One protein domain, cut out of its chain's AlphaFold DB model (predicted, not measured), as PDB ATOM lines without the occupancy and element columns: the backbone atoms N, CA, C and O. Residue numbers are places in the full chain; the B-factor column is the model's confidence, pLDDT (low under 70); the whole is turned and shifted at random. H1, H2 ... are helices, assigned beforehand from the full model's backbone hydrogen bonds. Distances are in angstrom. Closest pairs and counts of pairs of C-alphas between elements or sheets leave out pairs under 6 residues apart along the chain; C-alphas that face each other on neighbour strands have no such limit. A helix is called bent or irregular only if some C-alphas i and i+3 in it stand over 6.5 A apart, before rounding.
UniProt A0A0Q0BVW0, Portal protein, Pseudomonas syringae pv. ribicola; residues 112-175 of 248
ATOM      1  N   ARG A 112      94.680 146.998 247.319       86.31
ATOM      2  CA  ARG A 112      95.574 146.220 248.198       86.31
ATOM      3  C   ARG A 112      95.043 144.811 248.486       86.31
ATOM      4  O   ARG A 112      95.824 143.863 248.504       86.31
ATOM      5  N   SER A 113      93.741 144.664 248.733       87.31
ATOM      6  CA  SER A 113      93.135 143.360 249.040       87.31
ATOM      7  C   SER A 113      93.122 142.442 247.824       87.31
ATOM      8  O   SER A 113      93.523 141.287 247.950       87.31
ATOM      9  N   ILE A 114      92.760 142.955 246.639       88.88
ATOM     10  CA  ILE A 114      92.766 142.136 245.420       88.88
ATOM     11  C   ILE A 114      94.183 141.672 245.082       88.88
ATOM     12  O   ILE A 114      94.368 140.529 244.680       88.88
ATOM     13  N   ARG A 115      95.211 142.494 245.340       85.38
ATOM     14  CA  ARG A 115      96.615 142.092 245.166       85.38
ATOM     15  C   ARG A 115      96.998 140.891 246.022       85.38
ATOM     16  O   ARG A 115      97.612 139.960 245.511       85.38
ATOM     17  N   VAL A 116      96.635 140.893 247.302       89.00
ATOM     18  CA  VAL A 116      96.922 139.761 248.200       89.00
ATOM     19  C   VAL A 116      96.234 138.493 247.696       89.00
ATOM     20  O   VAL A 116      96.874 137.449 247.592       89.00
ATOM     21  N   VAL A 117      94.961 138.605 247.315       90.25
ATOM     22  CA  VAL A 117      94.159 137.488 246.801       90.25
ATOM     23  C   VAL A 117      94.730 136.937 245.488       90.25
ATOM     24  O   VAL A 117      94.906 135.727 245.350       90.25
ATOM     25  N   LEU A 118      95.083 137.811 244.540       89.88
ATOM     26  CA  LEU A 118      95.692 137.418 243.268       89.88
ATOM     27  C   LEU A 118      97.067 136.782 243.465       89.88
ATOM     28  O   LEU A 118      97.364 135.789 242.809       89.88
ATOM     29  N   ASN A 119      97.898 137.312 244.361       89.94
ATOM     30  CA  ASN A 119      99.215 136.743 244.640       89.94
ATOM     31  C   ASN A 119      99.109 135.333 245.230       89.94
ATOM     32  O   ASN A 119      99.838 134.439 244.804       89.94
ATOM     33  N   GLU A 120      98.175 135.107 246.153       90.62
ATOM     34  CA  GLU A 120      97.942 133.776 246.713       90.62
ATOM     35  C   GLU A 120      97.422 132.795 245.655       90.62
ATOM     36  O   GLU A 120      97.887 131.657 245.559       90.62
ATOM     37  N   PHE A 121      96.509 133.254 244.798       92.19
ATOM     38  CA  PHE A 121      96.005 132.453 243.688       92.19
ATOM     39  C   PHE A 121      97.115 132.084 242.692       92.19
ATOM     40  O   PHE A 121      97.260 130.917 242.327       92.19
ATOM     41  N   ARG A 122      97.957 133.051 242.306       90.50
ATOM     42  CA  ARG A 122      99.125 132.828 241.437       90.50
ATOM     43  C   ARG A 122     100.104 131.835 242.056       90.50
ATOM     44  O   ARG A 122     100.513 130.903 241.373       90.50
ATOM     45  N   ARG A 123     100.396 131.955 243.356       91.06
ATOM     46  CA  ARG A 123     101.250 131.011 244.094       91.06
ATOM     47  C   ARG A 123     100.729 129.576 244.003       91.06
ATOM     48  O   ARG A 123     101.505 128.651 243.769       91.06
ATOM     49  N   ARG A 124      99.414 129.377 244.140       92.06
ATOM     50  CA  ARG A 124      98.780 128.058 243.967       92.06
ATOM     51  C   ARG A 124      98.922 127.534 242.535       92.06
ATOM     52  O   ARG A 124      99.200 126.350 242.343       92.06
ATOM     53  N   LEU A 125      98.739 128.392 241.532       92.44
ATOM     54  CA  LEU A 125      98.909 128.012 240.126       92.44
ATOM     55  C   LEU A 125     100.359 127.633 239.809       92.44
ATOM     56  O   LEU A 125     100.586 126.610 239.170       92.44
ATOM     57  N   GLU A 126     101.332 128.389 240.310       92.06
ATOM     58  CA  GLU A 126     102.758 128.087 240.158       92.06
ATOM     59  C   GLU A 126     103.120 126.747 240.805       92.06
ATOM     60  O   GLU A 126     103.825 125.936 240.204       92.06
ATOM     61  N   GLN A 127     102.575 126.449 241.988       93.44
ATOM     62  CA  GLN A 127     102.745 125.134 242.608       93.44
ATOM     63  C   GLN A 127     102.213 124.012 241.712       93.44
ATOM     64  O   GLN A 127     102.905 123.010 241.531       93.44
ATOM     65  N   LEU A 128     101.027 124.168 241.115       93.81
ATOM     66  CA  LEU A 128     100.475 123.179 240.181       93.81
ATOM     67  C   LEU A 128     101.325 123.054 238.911       93.81
ATOM     68  O   LEU A 128     101.618 121.939 238.477       93.81
ATOM     69  N   GLN A 129     101.760 124.173 238.332       93.62
ATOM     70  CA  GLN A 129     102.635 124.196 237.160       93.62
ATOM     71  C   GLN A 129     103.924 123.420 237.429       93.62
ATOM     72  O   GLN A 129     104.214 122.450 236.728       93.62
ATOM     73  N   PHE A 130     104.667 123.797 238.468       93.31
ATOM     74  CA  PHE A 130     105.991 123.241 238.725       93.31
ATOM     75  C   PHE A 130     105.984 121.904 239.456       93.31
ATOM     76  O   PHE A 130     106.968 121.188 239.335       93.31
ATOM     77  N   SER A 131     104.914 121.532 240.164       94.69
ATOM     78  CA  SER A 131     104.848 120.243 240.875       94.69
ATOM     79  C   SER A 131     104.111 119.167 240.081       94.69
ATOM     80  O   SER A 131     104.435 117.988 240.208       94.69
ATOM     81  N   VAL A 132     103.137 119.551 239.248       95.56
ATOM     82  CA  VAL A 132     102.286 118.605 238.509       95.56
ATOM     83  C   VAL A 132     102.554 118.688 237.014       95.56
ATOM     84  O   VAL A 132     103.099 117.740 236.453       95.56
ATOM     85  N   TYR A 133     102.227 119.805 236.361       95.38
ATOM     86  CA  TYR A 133     102.255 119.880 234.896       95.38
ATOM     87  C   TYR A 133     103.658 119.675 234.325       95.38
ATOM     88  O   TYR A 133     103.849 118.848 233.434       95.38
ATOM     89  N   VAL A 134     104.667 120.343 234.881       95.00
ATOM     90  CA  VAL A 134     106.052 120.187 234.427       95.00
ATOM     91  C   VAL A 134     106.513 118.735 234.573       95.00
ATOM     92  O   VAL A 134     107.103 118.182 233.646       95.00
ATOM     93  N   HIS A 135     106.227 118.084 235.703       94.19
ATOM     94  CA  HIS A 135     106.710 116.727 235.966       94.19
ATOM     95  C   HIS A 135     105.933 115.636 235.234       94.19
ATOM     96  O   HIS A 135     106.557 114.702 234.735       94.19
ATOM     97  N   GLN A 136     104.607 115.735 235.192       96.25
ATOM     98  CA  GLN A 136     103.741 114.673 234.683       96.25
ATOM     99  C   GLN A 136     103.402 114.837 233.202       96.25
ATOM    100  O   GLN A 136     103.157 113.838 232.533       96.25
ATOM    101  N   LEU A 137     103.416 116.063 232.673       95.88
ATOM    102  CA  LEU A 137     103.072 116.337 231.279       95.88
ATOM    103  C   LEU A 137     104.298 116.782 230.481       95.88
ATOM    104  O   LEU A 137     104.713 116.106 229.542       95.88
ATOM    105  N   CYS A 138     104.915 117.900 230.858       95.94
ATOM    106  CA  CYS A 138     105.896 118.546 229.993       95.94
ATOM    107  C   CYS A 138     107.198 117.737 229.862       95.94
ATOM    108  O   CYS A 138     107.722 117.574 228.760       95.94
ATOM    109  N   ARG A 139     107.717 117.185 230.969       95.62
ATOM    110  CA  ARG A 139     108.951 116.382 230.957       95.62
ATOM    111  C   ARG A 139     108.811 115.078 230.156       95.62
ATOM    112  O   ARG A 139     109.695 114.841 229.333       95.62
ATOM    113  N   PRO A 140     107.757 114.254 230.332       96.44
ATOM    114  CA  PRO A 140     107.557 113.061 229.509       96.44
ATOM    115  C   PRO A 140     107.382 113.380 228.026       96.44
ATOM    116  O   PRO A 140     108.026 112.745 227.195       96.44
ATOM    117  N   VAL A 141     106.582 114.403 227.696       97.31
ATOM    118  CA  VAL A 141     106.357 114.820 226.302       97.31
ATOM    119  C   VAL A 141     107.663 115.266 225.652       97.31
ATOM    120  O   VAL A 141     108.003 114.786 224.573       97.31
ATOM    121  N   ARG A 142     108.448 116.118 226.323       96.06
ATOM    122  CA  ARG A 142     109.748 116.557 225.795       96.06
ATOM    123  C   ARG A 142     110.719 115.394 225.633       96.06
ATOM    124  O   ARG A 142     111.450 115.353 224.651       96.06
ATOM    125  N   ALA A 143     110.751 114.468 226.589       96.50
ATOM    126  CA  ALA A 143     111.622 113.302 226.516       96.50
ATOM    127  C   ALA A 143     111.281 112.419 225.307       96.50
ATOM    128  O   ALA A 143     112.176 112.082 224.537       96.50
ATOM    129  N   ALA A 144     109.995 112.120 225.104       96.88
ATOM    130  CA  ALA A 144     109.529 111.350 223.956       96.88
ATOM    131  C   ALA A 144     109.804 112.067 222.626       96.88
ATOM    132  O   ALA A 144     110.273 111.446 221.676       96.88
ATOM    133  N   TRP A 145     109.565 113.380 222.567       97.00
ATOM    134  CA  TRP A 145     109.866 114.185 221.385       97.00
ATOM    135  C   TRP A 145     111.364 114.172 221.048       97.00
ATOM    136  O   TRP A 145     111.722 113.936 219.899       97.00
ATOM    137  N   MET A 146     112.235 114.359 222.045       96.31
ATOM    138  CA  MET A 146     113.691 114.354 221.862       96.31
ATOM    139  C   MET A 146     114.190 112.990 221.375       96.31
ATOM    140  O   MET A 146     114.978 112.926 220.436       96.31
ATOM    141  N   ASP A 147     113.690 111.900 221.967       96.00
ATOM    142  CA  ASP A 147     114.037 110.540 221.546       96.00
ATOM    143  C   ASP A 147     113.624 110.288 220.091       96.00
ATOM    144  O   ASP A 147     114.421 109.786 219.302       96.00
ATOM    145  N   MET A 148     112.410 110.690 219.706       96.88
ATOM    146  CA  MET A 148     111.927 110.538 218.333       96.88
ATOM    147  C   MET A 148     112.692 111.410 217.335       96.88
ATOM    148  O   MET A 148     112.983 110.960 216.228       96.88
ATOM    149  N   ALA A 149     113.043 112.640 217.707       96.81
ATOM    150  CA  ALA A 149     113.813 113.535 216.850       96.81
ATOM    151  C   ALA A 149     115.213 112.971 216.548       96.81
ATOM    152  O   ALA A 149     115.665 113.043 215.408       96.81
ATOM    153  N   VAL A 150     115.858 112.337 217.532       96.06
ATOM    154  CA  VAL A 150     117.149 111.663 217.324       96.06
ATOM    155  C   VAL A 150     116.980 110.367 216.526       96.06
ATOM    156  O   VAL A 150     117.718 110.130 215.576       96.06
ATOM    157  N   LEU A 151     115.987 109.533 216.860       94.75
ATOM    158  CA  LEU A 151     115.750 108.256 216.169       94.75
ATOM    159  C   LEU A 151     115.347 108.428 214.699       94.75
ATOM    160  O   LEU A 151     115.676 107.584 213.871       94.75
ATOM    161  N   SER A 152     114.631 109.505 214.376       96.88
ATOM    162  CA  SER A 152     114.253 109.842 212.999       96.88
ATOM    163  C   SER A 152     115.387 110.474 212.189       96.88
ATOM    164  O   SER A 152     115.235 110.636 210.981       96.88
ATOM    165  N   GLY A 153     116.503 110.841 212.829       95.19
ATOM    166  CA  GLY A 153     117.602 111.568 212.195       95.19
ATOM    167  C   GLY A 153     117.326 113.058 211.967       95.19
ATOM    168  O   GLY A 153     118.111 113.721 211.302       95.19
ATOM    169  N   ALA A 154     116.236 113.614 212.512       96.38
ATOM    170  CA  ALA A 154     115.964 115.053 212.441       96.38
ATOM    171  C   ALA A 154     116.927 115.878 213.315       96.38
ATOM    172  O   ALA A 154     117.153 117.057 213.047       96.38
ATOM    173  N   LEU A 155     117.475 115.265 214.369       94.31
ATOM    174  CA  LEU A 155     118.512 115.837 215.223       94.31
ATOM    175  C   LEU A 155     119.683 114.862 215.350       94.31
ATOM    176  O   LEU A 155     119.526 113.758 215.872       94.31
ATOM    177  N   GLU A 156     120.869 115.302 214.947       93.69
ATOM    178  CA  GLU A 156     122.117 114.577 215.170       93.69
ATOM    179  C   GLU A 156     122.782 115.111 216.443       93.69
ATOM    180  O   GLU A 156     123.191 116.268 216.512       93.69
ATOM    181  N   LEU A 157     122.831 114.279 217.488       93.12
ATOM    182  CA  LEU A 157     123.394 114.636 218.791       93.12
ATOM    183  C   LEU A 157     124.460 113.622 219.206       93.12
ATOM    184  O   LEU A 157     124.192 112.417 219.280       93.12
ATOM    185  N   ASP A 158     125.642 114.121 219.559       93.31
ATOM    186  CA  ASP A 158     126.780 113.288 219.940       93.31
ATOM    187  C   ASP A 158     126.478 112.435 221.172       93.31
ATOM    188  O   ASP A 158     126.089 112.951 222.231       93.31
ATOM    189  N   ASP A 159     126.701 111.123 221.032       93.25
ATOM    190  CA  ASP A 159     126.550 110.123 222.092       93.25
ATOM    191  C   ASP A 159     125.207 110.246 222.851       93.25
ATOM    192  O   ASP A 159     125.140 110.009 224.063       93.25
ATOM    193  N   TYR A 160     124.111 110.595 222.154       93.62
ATOM    194  CA  TYR A 160     122.806 110.869 222.780       93.62
ATOM    195  C   TYR A 160     122.367 109.774 223.756       93.62
ATOM    196  O   TYR A 160     121.953 110.079 224.870       93.62
ATOM    197  N   ALA A 161     122.533 108.496 223.405       90.56
ATOM    198  CA  ALA A 161     122.162 107.384 224.282       90.56
ATOM    199  C   ALA A 161     122.883 107.415 225.648       90.56
ATOM    200  O   ALA A 161     122.283 107.074 226.666       90.56
ATOM    201  N   LYS A 162     124.148 107.859 225.690       94.62
ATOM    202  CA  LYS A 162     124.941 107.980 226.927       94.62
ATOM    203  C   LYS A 162     124.692 109.311 227.641       94.62
ATOM    204  O   LYS A 162     124.647 109.351 228.867       94.62
ATOM    205  N   ARG A 163     124.503 110.395 226.879       94.56
ATOM    206  CA  ARG A 163     124.377 111.779 227.377       94.56
ATOM    207  C   ARG A 163     122.937 112.285 227.454       94.56
ATOM    208  O   ARG A 163     122.702 113.458 227.729       94.56
ATOM    209  N   ARG A 164     121.944 111.409 227.278       93.62
ATOM    210  CA  ARG A 164     120.511 111.744 227.201       93.62
ATOM    211  C   ARG A 164     120.054 112.689 228.307       93.62
ATOM    212  O   ARG A 164     119.311 113.633 228.063       93.62
ATOM    213  N   ARG A 165     120.514 112.464 229.540       93.12
ATOM    214  CA  ARG A 165     120.147 113.303 230.690       93.12
ATOM    215  C   ARG A 165     120.587 114.762 230.530       93.12
ATOM    216  O   ARG A 165     119.873 115.638 231.010       93.12
ATOM    217  N   GLU A 166     121.725 115.019 229.892       93.81
ATOM    218  CA  GLU A 166     122.233 116.369 229.635       93.81
ATOM    219  C   GLU A 166     121.338 117.093 228.630       93.81
ATOM    220  O   GLU A 166     120.833 118.165 228.943       93.81
ATOM    221  N   TYR A 167     121.028 116.460 227.496       93.12
ATOM    222  CA  TYR A 167     120.137 117.024 226.472       93.12
ATOM    223  C   TYR A 167     118.682 117.192 226.952       93.12
ATOM    224  O   TYR A 167     117.927 118.042 226.466       93.12
ATOM    225  N   LEU A 168     118.268 116.399 227.946       94.12
ATOM    226  CA  LEU A 168     116.957 116.528 228.577       94.12
ATOM    227  C   LEU A 168     116.870 117.619 229.649       94.12
ATOM    228  O   LEU A 168     115.759 117.972 230.063       94.12
ATOM    229  N   ARG A 169     117.996 118.180 230.108       92.75
ATOM    230  CA  ARG A 169     117.957 119.318 231.033       92.75
ATOM    231  C   ARG A 169     117.331 120.511 230.327       92.75
ATOM    232  O   ARG A 169     117.798 120.967 229.296       92.75
ATOM    233  N   THR A 170     116.243 120.991 230.911       91.25
ATOM    234  CA  THR A 170     115.418 122.056 230.345       91.25
ATOM    235  C   THR A 170     115.032 122.995 231.463       91.25
ATOM    236  O   THR A 170     114.556 122.538 232.507       91.25
ATOM    237  N   ARG A 171     115.222 124.294 231.244       88.94
ATOM    238  CA  ARG A 171     114.626 125.322 232.091       88.94
ATOM    239  C   ARG A 171     113.171 125.488 231.663       88.94
ATOM    240  O   ARG A 171     112.904 125.804 230.511       88.94
ATOM    241  N   TRP A 172     112.242 125.250 232.581       89.25
ATOM    242  CA  TRP A 172     110.817 125.456 232.334       89.25
ATOM    243  C   TRP A 172     110.449 126.876 232.738       89.25
ATOM    244  O   TRP A 172     110.656 127.259 233.889       89.25
ATOM    245  N   VAL A 173     109.936 127.647 231.784       87.56
ATOM    246  CA  VAL A 173     109.565 129.048 231.976       87.56
ATOM    247  C   VAL A 173     108.083 129.185 231.605       87.56
ATOM    248  O   VAL A 173     107.761 129.133 230.420       87.56
ATOM    249  N   PRO A 174     107.164 129.251 232.587       84.62
ATOM    250  CA  PRO A 174     105.752 129.509 232.317       84.62
ATOM    251  C   PRO A 174     105.552 130.961 231.873       84.62
ATOM    252  O   PRO A 174     106.448 131.792 232.040       84.62
ATOM    253  N   GLN A 175     104.368 131.284 231.341       82.25
ATOM    254  CA  GLN A 175     104.078 132.668 230.982       82.25
ATOM    255  C   GLN A 175     104.195 133.603 232.192       82.25
ATOM    256  O   GLN A 175     103.792 133.267 233.310       82.25
TER     257      GLN A 175
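Overview. This is residues 112 to 175 of the 248 residues of the protein "Portal protein" of Pseudomonas syringae pv. ribicola (UniProt A0A0Q0BVW0). One long bent helix, H1, makes nearly the whole length of an extended rod; after residue 151 the backbone turns and folds back, with the short helix H2 beside the arm H1b and an unnamed tail, residues 168 to 175, running back toward the H1a side. The beginning of H1, residues 112 to 125, sticks out free, and contacts between the parts are few. The printed part has 64 residues with two named helices, H1 then H2, and no named strand; its class is all helix. It is extended, with a radius of gyration of the C-alphas of 17.2 A and spans of 54 by 17 by 15 A.

Along the chain. H1, residues 112 to 151, was assigned as one helix by its hydrogen bonds but is bent: C-alphas 136 and 139 are 6.6 A apart. Its arm H1a, residues 112 to 136, begins with C-alpha 112 at (95.574, 146.220, 248.198) and is 35.3 A long. H1a is itself irregular, with C-alphas 131 and 134 6.6 A apart, and has a kink of 28 degrees near residue 129. Arm H1b, residues 139 to 151, is 18.2 A long and ends with C-alpha 151 at (115.750, 108.256, 216.169). After a short link of 8 residues comes H2, residues 160 to 167, irregular, with C-alphas 162 and 165 8.1 A apart; C-alpha 167 is at (120.137, 117.024, 226.472).

Arrangement. H1a and H1b stand at a steep tilt of 42 degrees. H1b and H2 are close but not clearly touching; their closest C-alphas, those of Val 150 and Tyr 160, are 7.9 A apart. They run opposite ways at a steep tilt of 40 degrees. H1a and H2 are apart. In H1b every O i to N i+4 pair is within hydrogen-bond range; in H1a 19 of 21 are, and in H2 2 of 4.

Size, cuts and confidence. The C-alphas of Arg 112 and Gly 153 are the two farthest apart, at 54.6 A. The printed part has no cut. Its mean pLDDT is 93.0, and no printed residue is under 70.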